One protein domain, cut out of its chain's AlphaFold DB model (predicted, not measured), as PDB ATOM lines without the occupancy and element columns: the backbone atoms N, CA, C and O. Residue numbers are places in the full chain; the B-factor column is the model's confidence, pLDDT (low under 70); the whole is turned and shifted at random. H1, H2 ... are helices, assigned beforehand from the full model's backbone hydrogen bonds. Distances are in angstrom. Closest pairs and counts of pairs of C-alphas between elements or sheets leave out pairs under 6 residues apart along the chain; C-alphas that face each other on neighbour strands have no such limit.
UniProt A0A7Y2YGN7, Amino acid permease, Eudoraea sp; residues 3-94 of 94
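Overview. This is residues 3 to 94 of the 94 residues of the protein "Amino acid permease" of Eudoraea sp (UniProt A0A7Y2YGN7). Picture an open V: H1 and H3, side by side and running opposite ways, make one limb, and H4 makes the other, with residues 77 to 94 sticking out as a free arm. Short H2 sits by the last residues of H1, at the end of the first limb far from H4. The printed part has 92 residues with four named helices, in the order H1, H2, H3, H4, and no named strand; the class is all helix. The whole is loose, with a radius of gyration of the C-alphas of 17.3 A, and flat, spanning 47 by 44 by 18 A.

Arrangement. Start with H1, residues 3 to 32. Its residues 9 to 14 touch residues 68 to 72 of H4, residues 66 to 92; look at the closest C-alphas, those of Leu 10 and Glu 68, 6.6 A apart. These two helices run the same way at a steep tilt of 54 degrees. Farther along, residues 13 to 27 of H1 touch H3, residues 48 to 62, at a shallow tilt of 30 degrees, opposite ways; the closest C-alphas, those of Ile 23 and Pro 50, are 6.0 A apart. H2, residues 34 to 38, is close to H1 but not clearly touching, with the C-alphas of Arg 30 and Ala 37 closest at 6.9 A. H4 is apart from H2 and H3. In H1, H2, H3 and H4 every O i to N i+4 pair is within hydrogen-bond range.

Along the chain. Find C-alpha 3 at (-17.552, -50.805, -1.239); from there H1 runs 43.5 A to C-alpha 32. H2 measures 6.7 A from C-alpha 34 to 38, and H3 21.1 A from C-alpha 48 to 62. H4 runs 39.3 A from C-alpha 66 to C-alpha 92 at (9.635, -18.340, -6.435).

Size, cuts and confidence. The C-alphas farthest apart, those of Gly 3 and Glu 35, are 48.7 A apart. The printed part has no cut and no long link. Look for pLDDT under 70 at residues 34 to 39, 67 and 92 to 94.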
ATOM      1  N   GLY A   3     -18.574 -51.761  -0.782       78.88
ATOM      2  CA  GLY A   3     -17.552 -50.805  -1.239       78.88
ATOM      3  C   GLY A   3     -18.079 -49.812  -2.281       78.88
ATOM      4  O   GLY A   3     -17.796 -48.623  -2.198       78.88
ATOM      5  N   PHE A   4     -18.900 -50.270  -3.232       85.06
ATOM      6  CA  PHE A   4     -19.437 -49.401  -4.286       85.06
ATOM      7  C   PHE A   4     -20.346 -48.295  -3.738       85.06
ATOM      8  O   PHE A   4     -20.268 -47.158  -4.195       85.06
ATOM      9  N   GLU A   5     -21.163 -48.610  -2.732       84.44
ATOM     10  CA  GLU A   5     -22.045 -47.644  -2.073       84.44
ATOM     11  C   GLU A   5     -21.241 -46.500  -1.441       84.44
ATOM     12  O   GLU A   5     -21.512 -45.333  -1.713       84.44
ATOM     13  N   GLN A   6     -20.174 -46.821  -0.706       82.50
ATOM     14  CA  GLN A   6     -19.292 -45.815  -0.101       82.50
ATOM     15  C   GLN A   6     -18.600 -44.931  -1.145       82.50
ATOM     16  O   GLN A   6     -18.529 -43.713  -0.974       82.50
ATOM     17  N   LEU A   7     -18.122 -45.516  -2.247       85.81
ATOM     18  CA  LEU A   7     -17.550 -44.739  -3.350       85.81
ATOM     19  C   LEU A   7     -18.593 -43.819  -4.007       85.81
ATOM     20  O   LEU A   7     -18.279 -42.669  -4.321       85.81
ATOM     21  N   ALA A   8     -19.825 -44.295  -4.196       87.06
ATOM     22  CA  ALA A   8     -20.907 -43.511  -4.785       87.06
ATOM     23  C   ALA A   8     -21.320 -42.334  -3.888       87.06
ATOM     24  O   ALA A   8     -21.532 -41.223  -4.390       87.06
ATOM     25  N   ILE A   9     -21.381 -42.543  -2.571       83.44
ATOM     26  CA  ILE A   9     -21.685 -41.474  -1.615       83.44
ATOM     27  C   ILE A   9     -20.563 -40.434  -1.610       83.44
ATOM     28  O   ILE A   9     -20.838 -39.240  -1.747       83.44
ATOM     29  N   LEU A  10     -19.297 -40.865  -1.564       83.62
ATOM     30  CA  LEU A  10     -18.144 -39.963  -1.618       83.62
ATOM     31  C   LEU A  10     -18.135 -39.112  -2.899       83.62
ATOM     32  O   LEU A  10     -17.930 -37.897  -2.839       83.62
ATOM     33  N   ALA A  11     -18.389 -39.731  -4.055       86.94
ATOM     34  CA  ALA A  11     -18.467 -39.025  -5.332       86.94
ATOM     35  C   ALA A  11     -19.616 -38.004  -5.353       86.94
ATOM     36  O   ALA A  11     -19.418 -36.854  -5.751       86.94
ATOM     37  N   SER A  12     -20.799 -38.392  -4.871       88.25
ATOM     38  CA  SER A  12     -21.975 -37.514  -4.803       88.25
ATOM     39  C   SER A  12     -21.725 -36.303  -3.903       88.25
ATOM     40  O   SER A  12     -22.048 -35.170  -4.261       88.25
ATOM     41  N   ALA A  13     -21.073 -36.523  -2.763       85.88
ATOM     42  CA  ALA A  13     -20.705 -35.475  -1.827       85.88
ATOM     43  C   ALA A  13     -19.703 -34.472  -2.422       85.88
ATOM     44  O   ALA A  13     -19.860 -33.257  -2.277       85.88
ATOM     45  N   ALA A  14     -18.693 -34.972  -3.141       86.00
ATOM     46  CA  ALA A  14     -17.730 -34.133  -3.843       86.00
ATOM     47  C   ALA A  14     -18.416 -33.265  -4.912       86.00
ATOM     48  O   ALA A  14     -18.145 -32.066  -5.001       86.00
ATOM     49  N   ILE A  15     -19.349 -33.837  -5.679       90.19
ATOM     50  CA  ILE A  15     -20.133 -33.102  -6.683       90.19
ATOM     51  C   ILE A  15     -20.983 -32.010  -6.020       90.19
ATOM     52  O   ILE A  15     -20.992 -30.874  -6.499       90.19
ATOM     53  N   LEU A  16     -21.639 -32.306  -4.894       90.50
ATOM     54  CA  LEU A  16     -22.423 -31.319  -4.143       90.50
ATOM     55  C   LEU A  16     -21.565 -30.131  -3.682       90.50
ATOM     56  O   LEU A  16     -21.965 -28.975  -3.842       90.50
ATOM     57  N   LEU A  17     -20.355 -30.389  -3.180       88.75
ATOM     58  CA  LEU A  17     -19.411 -29.327  -2.819       88.75
ATOM     59  C   LEU A  17     -18.958 -28.506  -4.027       88.75
ATOM     60  O   LEU A  17     -18.872 -27.279  -3.936       88.75
ATOM     61  N   ILE A  18     -18.696 -29.150  -5.167       91.50
ATOM     62  CA  ILE A  18     -18.364 -28.452  -6.414       91.50
ATOM     63  C   ILE A  18     -19.514 -27.531  -6.819       91.50
ATOM     64  O   ILE A  18     -19.274 -26.362  -7.123       91.50
ATOM     65  N   TYR A  19     -20.759 -27.999  -6.765       92.88
ATOM     66  CA  TYR A  19     -21.920 -27.165  -7.071       92.88
ATOM     67  C   TYR A  19     -22.066 -25.986  -6.115       92.88
ATOM     68  O   TYR A  19     -22.323 -24.873  -6.578       92.88
ATOM     69  N   LEU A  20     -21.806 -26.168  -4.818       91.06
ATOM     70  CA  LEU A  20     -21.793 -25.056  -3.868       91.06
ATOM     71  C   LEU A  20     -20.740 -24.007  -4.256       91.06
ATOM     72  O   LEU A  20     -21.045 -22.816  -4.345       91.06
ATOM     73  N   MET A  21     -19.511 -24.445  -4.548       91.62
ATOM     74  CA  MET A  21     -18.425 -23.559  -4.978       91.62
ATOM     75  C   MET A  21     -18.761 -22.825  -6.279       91.62
ATOM     76  O   MET A  21     -18.502 -21.626  -6.387       91.62
ATOM     77  N   VAL A  22     -19.363 -23.513  -7.251       92.31
ATOM     78  CA  VAL A  22     -19.787 -22.920  -8.524       92.31
ATOM     79  C   VAL A  22     -20.861 -21.865  -8.286       92.31
ATOM     80  O   VAL A  22     -20.708 -20.745  -8.771       92.31
ATOM     81  N   ILE A  23     -21.900 -22.152  -7.494       91.44
ATOM     82  CA  ILE A  23     -22.952 -21.172  -7.188       91.44
ATOM     83  C   ILE A  23     -22.349 -19.937  -6.507       91.44
ATOM     84  O   ILE A  23     -22.607 -18.811  -6.940       91.44
ATOM     85  N   LEU A  24     -21.470 -20.115  -5.520       90.75
ATOM     86  CA  LEU A  24     -20.765 -19.002  -4.873       90.75
ATOM     87  C   LEU A  24     -19.887 -18.214  -5.858       90.75
ATOM     88  O   LEU A  24     -19.860 -16.979  -5.819       90.75
ATOM     89  N   ALA A  25     -19.198 -18.897  -6.773       89.31
ATOM     90  CA  ALA A  25     -18.402 -18.262  -7.816       89.31
ATOM     91  C   ALA A  25     -19.278 -17.450  -8.779       89.31
ATOM     92  O   ALA A  25     -18.923 -16.314  -9.102       89.31
ATOM     93  N   THR A  26     -20.448 -17.962  -9.174       86.56
ATOM     94  CA  THR A  26     -21.407 -17.212 -10.001       86.56
ATOM     95  C   THR A  26     -21.917 -15.961  -9.285       86.56
ATOM     96  O   THR A  26     -22.007 -14.893  -9.894       86.56
ATOM     97  N   LEU A  27     -22.160 -16.044  -7.972       86.88
ATOM     98  CA  LEU A  27     -22.575 -14.913  -7.142       86.88
ATOM     99  C   LEU A  27     -21.496 -13.834  -7.083       86.88
ATOM    100  O   LEU A  27     -21.759 -12.638  -7.246       86.88
ATOM    101  N   ARG A  28     -20.250 -14.271  -6.885       86.25
ATOM    102  CA  ARG A  28     -19.076 -13.402  -6.871       86.25
ATOM    103  C   ARG A  28     -18.850 -12.748  -8.232       86.25
ATOM    104  O   ARG A  28     -18.524 -11.563  -8.272       86.25
ATOM    105  N   MET A  29     -19.046 -13.486  -9.323       82.88
ATOM    106  CA  MET A  29     -18.953 -12.967 -10.689       82.88
ATOM    107  C   MET A  29     -20.013 -11.887 -10.933       82.88
ATOM    108  O   MET A  29     -19.677 -10.803 -11.407       82.88
ATOM    109  N   ARG A  30     -21.264 -12.138 -10.519       81.00
ATOM    110  CA  ARG A  30     -22.378 -11.187 -10.646       81.00
ATOM    111  C   ARG A  30     -22.123  -9.882  -9.886       81.00
ATOM    112  O   ARG A  30     -22.488  -8.823 -10.380       81.00
ATOM    113  N   ARG A  31     -21.470  -9.946  -8.718       78.50
ATOM    114  CA  ARG A  31     -21.075  -8.754  -7.942       78.50
ATOM    115  C   ARG A  31     -19.887  -7.998  -8.539       78.50
ATOM    116  O   ARG A  31     -19.855  -6.779  -8.455       78.50
ATOM    117  N   LYS A  32     -18.890  -8.701  -9.087       79.94
ATOM    118  CA  LYS A  32     -17.632  -8.083  -9.543       79.94
ATOM    119  C   LYS A  32     -17.658  -7.546 -10.970       79.94
ATOM    120  O   LYS A  32     -16.847  -6.682 -11.273       79.94
ATOM    121  N   LYS A  33     -18.495  -8.093 -11.853       74.31
ATOM    122  CA  LYS A  33     -18.521  -7.722 -13.277       74.31
ATOM    123  C   LYS A  33     -19.958  -7.537 -13.784       74.31
ATOM    124  O   LYS A  33     -20.409  -8.324 -14.619       74.31
ATOM    125  N   PRO A  34     -20.693  -6.529 -13.279       66.38
ATOM    126  CA  PRO A  34     -22.066  -6.272 -13.715       66.38
ATOM    127  C   PRO A  34     -22.144  -5.958 -15.219       66.38
ATOM    128  O   PRO A  34     -23.048  -6.431 -15.898       66.38
ATOM    129  N   GLU A  35     -21.135  -5.278 -15.760       65.12
ATOM    130  CA  GLU A  35     -20.996  -4.907 -17.176       65.12
ATOM    131  C   GLU A  35     -20.879  -6.098 -18.153       65.12
ATOM    132  O   GLU A  35     -21.418  -6.048 -19.258       65.12
ATOM    133  N   LEU A  36     -20.260  -7.216 -17.746       62.94
ATOM    134  CA  LEU A  36     -20.271  -8.457 -18.541       62.94
ATOM    135  C   LEU A  36     -21.628  -9.162 -18.484       62.94
ATOM    136  O   LEU A  36     -22.011  -9.859 -19.427       62.94
ATOM    137  N   ALA A  37     -22.347  -8.998 -17.371       61.88
ATOM    138  CA  ALA A  37     -23.654  -9.604 -17.190       61.88
ATOM    139  C   ALA A  37     -24.705  -8.955 -18.099       61.88
ATOM    140  O   ALA A  37     -25.636  -9.643 -18.493       61.88
ATOM    141  N   GLU A  38     -24.580  -7.672 -18.452       60.91
ATOM    142  CA  GLU A  38     -25.520  -6.998 -19.366       60.91
ATOM    143  C   GLU A  38     -25.400  -7.455 -20.821       60.91
ATOM    144  O   GLU A  38     -26.388  -7.437 -21.547       60.91
ATOM    145  N   LYS A  39     -24.216  -7.924 -21.233       64.56
ATOM    146  CA  LYS A  39     -23.950  -8.395 -22.602       64.56
ATOM    147  C   LYS A  39     -24.124  -9.906 -22.792       64.56
ATOM    148  O   LYS A  39     -23.925 -10.403 -23.894       64.56
ATOM    149  N   THR A  40     -24.472 -10.639 -21.733       70.19
ATOM    150  CA  THR A  40     -24.520 -12.109 -21.719       70.19
ATOM    151  C   THR A  40     -25.876 -12.603 -21.222       70.19
ATOM    152  O   THR A  40     -26.568 -11.910 -20.479       70.19
ATOM    153  N   PHE A  41     -26.250 -13.827 -21.602       73.06
ATOM    154  CA  PHE A  41     -27.446 -14.502 -21.103       73.06
ATOM    155  C   PHE A  41     -27.536 -14.447 -19.565       73.06
ATOM    156  O   PHE A  41     -26.669 -14.961 -18.851       73.06
ATOM    157  N   LYS A  42     -28.607 -13.831 -19.054       70.56
ATOM    158  CA  LYS A  42     -28.961 -13.830 -17.631       70.56
ATOM    159  C   LYS A  42     -30.030 -14.889 -17.396       70.56
ATOM    160  O   LYS A  42     -31.073 -14.872 -18.039       70.56
ATOM    161  N   VAL A  43     -29.791 -15.766 -16.425       73.12
ATOM    162  CA  VAL A  43     -30.784 -16.768 -16.027       73.12
ATOM    163  C   VAL A  43     -32.038 -16.060 -15.480       73.12
ATOM    164  O   VAL A  43     -31.902 -15.241 -14.553       73.12
ATOM    165  N   PRO A  44     -33.241 -16.343 -16.020       74.50
ATOM    166  CA  PRO A  44     -34.489 -15.787 -15.506       74.50
ATOM    167  C   PRO A  44     -34.727 -16.331 -14.093       74.50
ATOM    168  O   PRO A  44     -34.731 -17.536 -13.899       74.50
ATOM    169  N   GLY A  45     -34.853 -15.454 -13.091       73.75
ATOM    170  CA  GLY A  45     -34.939 -15.842 -11.669       73.75
ATOM    171  C   GLY A  45     -33.860 -15.232 -10.764       73.75
ATOM    172  O   GLY A  45     -33.930 -15.353  -9.541       73.75
ATOM    173  N   GLY A  46     -32.883 -14.511 -11.326       80.06
ATOM    174  CA  GLY A  46     -32.047 -13.576 -10.565       80.06
ATOM    175  C   GLY A  46     -31.289 -14.210  -9.389       80.06
ATOM    176  O   GLY A  46     -30.415 -15.049  -9.597       80.06
ATOM    177  N   TRP A  47     -31.596 -13.753  -8.171       79.56
ATOM    178  CA  TRP A  47     -31.008 -14.229  -6.909       79.56
ATOM    179  C   TRP A  47     -31.763 -15.411  -6.284       79.56
ATOM    180  O   TRP A  47     -31.228 -16.061  -5.395       79.56
ATOM    181  N   ILE A  48     -32.968 -15.731  -6.760       87.44
ATOM    182  CA  ILE A  48     -33.800 -16.798  -6.189       87.44
ATOM    183  C   ILE A  48     -33.177 -18.167  -6.483       87.44
ATOM    184  O   ILE A  48     -33.007 -18.983  -5.583       87.44
ATOM    185  N   ILE A  49     -32.750 -18.382  -7.729       88.81
ATOM    186  CA  ILE A  49     -32.117 -19.633  -8.175       88.81
ATOM    187  C   ILE A  49     -30.872 -19.993  -7.351       88.81
ATOM    188  O   ILE A  49     -30.824 -21.109  -6.831       88.81
ATOM    189  N   PRO A  50     -29.867 -19.105  -7.187       87.62
ATOM    190  CA  PRO A  50     -28.691 -19.452  -6.395       87.62
ATOM    191  C   PRO A  50     -29.027 -19.692  -4.920       87.62
ATOM    192  O   PRO A  50     -28.400 -20.548  -4.307       87.62
ATOM    193  N   VAL A  51     -30.021 -18.997  -4.354       90.81
ATOM    194  CA  VAL A  51     -30.453 -19.224  -2.965       90.81
ATOM    195  C   VAL A  51     -31.082 -20.606  -2.808       90.81
ATOM    196  O   VAL A  51     -30.663 -21.349  -1.927       90.81
ATOM    197  N   ILE A  52     -32.013 -20.988  -3.687       92.94
ATOM    198  CA  ILE A  52     -32.616 -22.330  -3.669       92.94
ATOM    199  C   ILE A  52     -31.530 -23.397  -3.832       92.94
ATOM    200  O   ILE A  52     -31.491 -24.343  -3.054       92.94
ATOM    201  N   GLY A  53     -30.607 -23.211  -4.780       91.81
ATOM    202  CA  GLY A  53     -29.498 -24.139  -4.999       91.81
ATOM    203  C   GLY A  53     -28.616 -24.315  -3.761       91.81
ATOM    204  O   GLY A  53     -28.337 -25.447  -3.373       91.81
ATOM    205  N   ILE A  54     -28.220 -23.222  -3.099       92.38
ATOM    206  CA  ILE A  54     -27.446 -23.284  -1.849       92.38
ATOM    207  C   ILE A  54     -28.235 -24.035  -0.773       92.38
ATOM    208  O   ILE A  54     -27.691 -24.948  -0.159       92.38
ATOM    209  N   THR A  55     -29.510 -23.697  -0.569       93.62
ATOM    210  CA  THR A  55     -30.350 -24.337   0.452       93.62
ATOM    211  C   THR A  55     -30.506 -25.836   0.199       93.62
ATOM    212  O   THR A  55     -30.309 -26.626   1.119       93.62
ATOM    213  N   SER A  56     -30.788 -26.253  -1.037       92.94
ATOM    214  CA  SER A  56     -30.906 -27.670  -1.401       92.94
ATOM    215  C   SER A  56     -29.595 -28.430  -1.211       92.94
ATOM    216  O   SER A  56     -29.605 -29.545  -0.695       92.94
ATOM    217  N   ILE A  57     -28.459 -27.834  -1.582       91.62
ATOM    218  CA  ILE A  57     -27.146 -28.469  -1.410       91.62
ATOM    219  C   ILE A  57     -26.799 -28.604   0.072       91.62
ATOM    220  O   ILE A  57     -26.346 -29.666   0.483       91.62
ATOM    221  N   LEU A  58     -27.036 -27.569   0.883       89.56
ATOM    222  CA  LEU A  58     -26.804 -27.623   2.329       89.56
ATOM    223  C   LEU A  58     -27.703 -28.656   3.013       89.56
ATOM    224  O   LEU A  58     -27.246 -29.361   3.912       89.56
ATOM    225  N   TRP A  59     -28.953 -28.781   2.564       90.69
ATOM    226  CA  TRP A  59     -29.874 -29.809   3.040       90.69
ATOM    227  C   TRP A  59     -29.356 -31.215   2.730       90.69
ATOM    228  O   TRP A  59     -29.277 -32.055   3.624       90.69
ATOM    229  N   LEU A  60     -28.935 -31.457   1.484       87.50
ATOM    230  CA  LEU A  60     -28.363 -32.740   1.075       87.50
ATOM    231  C   LEU A  60     -27.072 -33.050   1.835       87.50
ATOM    232  O   LEU A  60     -26.939 -34.152   2.348       87.50
ATOM    233  N   LEU A  61     -26.166 -32.077   1.984       84.00
ATOM    234  CA  LEU A  61     -24.939 -32.226   2.777       84.00
ATOM    235  C   LEU A  61     -25.226 -32.589   4.235       84.00
ATOM    236  O   LEU A  61     -24.514 -33.409   4.803       84.00
ATOM    237  N   SER A  62     -26.258 -31.995   4.833       84.00
ATOM    238  CA  SER A  62     -26.643 -32.273   6.224       84.00
ATOM    239  C   SER A  62     -27.213 -33.682   6.408       84.00
ATOM    240  O   SER A  62     -27.231 -34.190   7.523       84.00
ATOM    241  N   SER A  63     -27.666 -34.316   5.323       83.12
ATOM    242  CA  SER A  63     -28.144 -35.698   5.322       83.12
ATOM    243  C   SER A  63     -27.021 -36.739   5.188       83.12
ATOM    244  O   SER A  63     -27.316 -37.930   5.277       83.12
ATOM    245  N   LEU A  64     -25.766 -36.335   4.944       79.88
ATOM    246  CA  LEU A  64     -24.632 -37.263   4.839       79.88
ATOM    247  C   LEU A  64     -24.135 -37.715   6.220       79.88
ATOM    248  O   LEU A  64     -24.245 -36.993   7.212       79.88
ATOM    249  N   SER A  65     -23.540 -38.907   6.282       77.75
ATOM    250  CA  SER A  65     -22.951 -39.451   7.505       77.75
ATOM    251  C   SER A  65     -21.712 -38.656   7.926       77.75
ATOM    252  O   SER A  65     -20.880 -38.250   7.108       77.75
ATOM    253  N   ALA A  66     -21.525 -38.496   9.241       70.50
ATOM    254  CA  ALA A  66     -20.372 -37.802   9.818       70.50
ATOM    255  C   ALA A  66     -19.017 -38.398   9.375       70.50
ATOM    256  O   ALA A  66     -18.023 -37.673   9.276       70.50
ATOM    257  N   GLY A  67     -18.965 -39.699   9.063       69.38
ATOM    258  CA  GLY A  67     -17.749 -40.362   8.573       69.38
ATOM    259  C   GLY A  67     -17.352 -39.965   7.143       69.38
ATOM    260  O   GLY A  67     -16.166 -39.917   6.805       69.38
ATOM    261  N   GLU A  68     -18.322 -39.620   6.300       75.00
ATOM    262  CA  GLU A  68     -18.077 -39.204   4.913       75.00
ATOM    263  C   GLU A  68     -17.565 -37.768   4.868       75.00
ATOM    264  O   GLU A  68     -16.630 -37.463   4.125       75.00
ATOM    265  N   PHE A  69     -18.104 -36.910   5.741       78.00
ATOM    266  CA  PHE A  69     -17.645 -35.531   5.890       78.00
ATOM    267  C   PHE A  69     -16.146 -35.466   6.208       78.00
ATOM    268  O   PHE A  69     -15.414 -34.683   5.600       78.00
ATOM    269  N   LEU A  70     -15.667 -36.340   7.101       79.94
ATOM    270  CA  LEU A  70     -14.250 -36.430   7.445       79.94
ATOM    271  C   LEU A  70     -13.388 -36.850   6.243       79.94
ATOM    272  O   LEU A  70     -12.351 -36.240   5.989       79.94
ATOM    273  N   SER A  71     -13.834 -37.847   5.474       78.62
ATOM    274  CA  SER A  71     -13.109 -38.340   4.293       78.62
ATOM    275  C   SER A  71     -12.951 -37.251   3.227       78.62
ATOM    276  O   SER A  71     -11.865 -37.040   2.682       78.62
ATOM    277  N   ILE A  72     -14.024 -36.500   2.975       78.38
ATOM    278  CA  ILE A  72     -14.029 -35.387   2.025       78.38
ATOM    279  C   ILE A  72     -13.160 -34.234   2.523       78.38
ATOM    280  O   ILE A  72     -12.408 -33.654   1.741       78.38
ATOM    281  N   ALA A  73     -13.235 -33.905   3.815       82.69
ATOM    282  CA  ALA A  73     -12.428 -32.852   4.419       82.69
ATOM    283  C   ALA A  73     -10.930 -33.155   4.287       82.69
ATOM    284  O   ALA A  73     -10.167 -32.289   3.860       82.69
ATOM    285  N   VAL A  74     -10.510 -34.393   4.570       86.94
ATOM    286  CA  VAL A  74      -9.116 -34.832   4.388       86.94
ATOM    287  C   VAL A  74      -8.694 -34.709   2.924       86.94
ATOM    288  O   VAL A  74      -7.642 -34.137   2.631       86.94
ATOM    289  N   PHE A  75      -9.523 -35.177   1.990       84.31
ATOM    290  CA  PHE A  75      -9.229 -35.083   0.560       84.31
ATOM    291  C   PHE A  75      -9.091 -33.627   0.081       84.31
ATOM    292  O   PHE A  75      -8.145 -33.287  -0.635       84.31
ATOM    293  N   LEU A  76      -9.981 -32.740   0.533       85.44
ATOM    294  CA  LEU A  76      -9.906 -31.299   0.275       85.44
ATOM    295  C   LEU A  76      -8.616 -30.684   0.815       85.44
ATOM    296  O   LEU A  76      -7.963 -29.920   0.106       85.44
ATOM    297  N   VAL A  77      -8.224 -31.027   2.043       90.00
ATOM    298  CA  VAL A  77      -6.983 -30.540   2.663       90.00
ATOM    299  C   VAL A  77      -5.763 -30.962   1.844       90.00
ATOM    300  O   VAL A  77      -4.882 -30.133   1.601       90.00
ATOM    301  N   ILE A  78      -5.725 -32.204   1.355       91.56
ATOM    302  CA  ILE A  78      -4.643 -32.697   0.490       91.56
ATOM    303  C   ILE A  78      -4.571 -31.869  -0.800       91.56
ATOM    304  O   ILE A  78      -3.509 -31.340  -1.135       91.56
ATOM    305  N   ILE A  79      -5.697 -31.683  -1.492       87.81
ATOM    306  CA  ILE A  79      -5.752 -30.892  -2.731       87.81
ATOM    307  C   ILE A  79      -5.329 -29.440  -2.484       87.81
ATOM    308  O   ILE A  79      -4.535 -28.889  -3.249       87.81
ATOM    309  N   CYS A  80      -5.819 -28.815  -1.413       89.44
ATOM    310  CA  CYS A  80      -5.426 -27.461  -1.033       89.44
ATOM    311  C   CYS A  80      -3.922 -27.361  -0.759       89.44
ATOM    312  O   CYS A  80      -3.285 -26.410  -1.211       89.44
ATOM    313  N   THR A  81      -3.346 -28.348  -0.074       92.00
ATOM    314  CA  THR A  81      -1.908 -28.399   0.224       92.00
ATOM    315  C   THR A  81      -1.084 -28.491  -1.058       92.00
ATOM    316  O   THR A  81      -0.158 -27.701  -1.246       92.00
ATOM    317  N   ILE A  82      -1.463 -29.375  -1.987       92.88
ATOM    318  CA  ILE A  82      -0.814 -29.498  -3.303       92.88
ATOM    319  C   ILE A  82      -0.903 -28.176  -4.069       92.88
ATOM    320  O   ILE A  82       0.105 -27.682  -4.578       92.88
ATOM    321  N   TYR A  83      -2.089 -27.563  -4.119       89.75
ATOM    322  CA  TYR A  83      -2.290 -26.288  -4.804       89.75
ATOM    323  C   TYR A  83      -1.402 -25.177  -4.228       89.75
ATOM    324  O   TYR A  83      -0.787 -24.424  -4.987       89.75
ATOM    325  N   ILE A  84      -1.297 -25.077  -2.899       92.38
ATOM    326  CA  ILE A  84      -0.430 -24.098  -2.231       92.38
ATOM    327  C   ILE A  84       1.042 -24.383  -2.535       92.38
ATOM    328  O   ILE A  84       1.762 -23.444  -2.873       92.38
ATOM    329  N   GLY A  85       1.476 -25.645  -2.485       93.44
ATOM    330  CA  GLY A  85       2.846 -26.046  -2.811       93.44
ATOM    331  C   GLY A  85       3.238 -25.664  -4.239       93.44
ATOM    332  O   GLY A  85       4.236 -24.973  -4.450       93.44
ATOM    333  N   VAL A  86       2.398 -26.002  -5.221       91.31
ATOM    334  CA  VAL A  86       2.601 -25.606  -6.627       91.31
ATOM    335  C   VAL A  86       2.605 -24.084  -6.774       91.31
ATOM    336  O   VAL A  86       3.434 -23.522  -7.494       91.31
ATOM    337  N   ARG A  87       1.693 -23.389  -6.085       91.25
ATOM    338  CA  ARG A  87       1.618 -21.924  -6.113       91.25
ATOM    339  C   ARG A  87       2.871 -21.280  -5.526       91.25
ATOM    340  O   ARG A  87       3.290 -20.253  -6.050       91.25
ATOM    341  N   TRP A  88       3.450 -21.846  -4.471       90.50
ATOM    342  CA  TRP A  88       4.693 -21.376  -3.854       90.50
ATOM    343  C   TRP A  88       5.889 -21.537  -4.787       90.50
ATOM    344  O   TRP A  88       6.639 -20.578  -4.956       90.50
ATOM    345  N   ILE A  89       6.015 -22.688  -5.455       89.94
ATOM    346  CA  ILE A  89       7.077 -22.931  -6.444       89.94
ATOM    347  C   ILE A  89       6.980 -21.903  -7.579       89.94
ATOM    348  O   ILE A  89       7.928 -21.162  -7.819       89.94
ATOM    349  N   LYS A  90       5.790 -21.731  -8.172       83.00
ATOM    350  CA  LYS A  90       5.571 -20.731  -9.234       83.00
ATOM    351  C   LYS A  90       5.788 -19.283  -8.793       83.00
ATOM    352  O   LYS A  90       6.041 -18.431  -9.638       83.00
ATOM    353  N   ARG A  91       5.622 -18.969  -7.504       77.31
ATOM    354  CA  ARG A  91       5.888 -17.626  -6.965       77.31
ATOM    355  C   ARG A  91       7.375 -17.361  -6.766       77.31
ATOM    356  O   ARG A  91       7.741 -16.200  -6.721       77.31
ATOM    357  N   LYS A  92       8.179 -18.414  -6.601       67.06
ATOM    358  CA  LYS A  92       9.635 -18.340  -6.435       67.06
ATOM    359  C   LYS A  92      10.369 -18.210  -7.778       67.06
ATOM    360  O   LYS A  92      11.497 -17.745  -7.797       67.06
ATOM    361  N   GLU A  93       9.726 -18.612  -8.874       60.50
ATOM    362  CA  GLU A  93      10.226 -18.473 -10.254       60.50
ATOM    363  C   GLU A  93       9.854 -17.146 -10.949       60.50
ATOM    364  O   GLU A  93      10.249 -16.937 -12.094       60.50
ATOM    365  N   ARG A  94       9.105 -16.249 -10.290       48.62
ATOM    366  CA  ARG A  94       8.920 -14.850 -10.725       48.62
ATOM    367  C   ARG A  94       9.708 -13.913  -9.830       48.62
ATOM    368  O   ARG A  94      10.133 -12.869 -10.364       48.62
TER     369      ARG A  94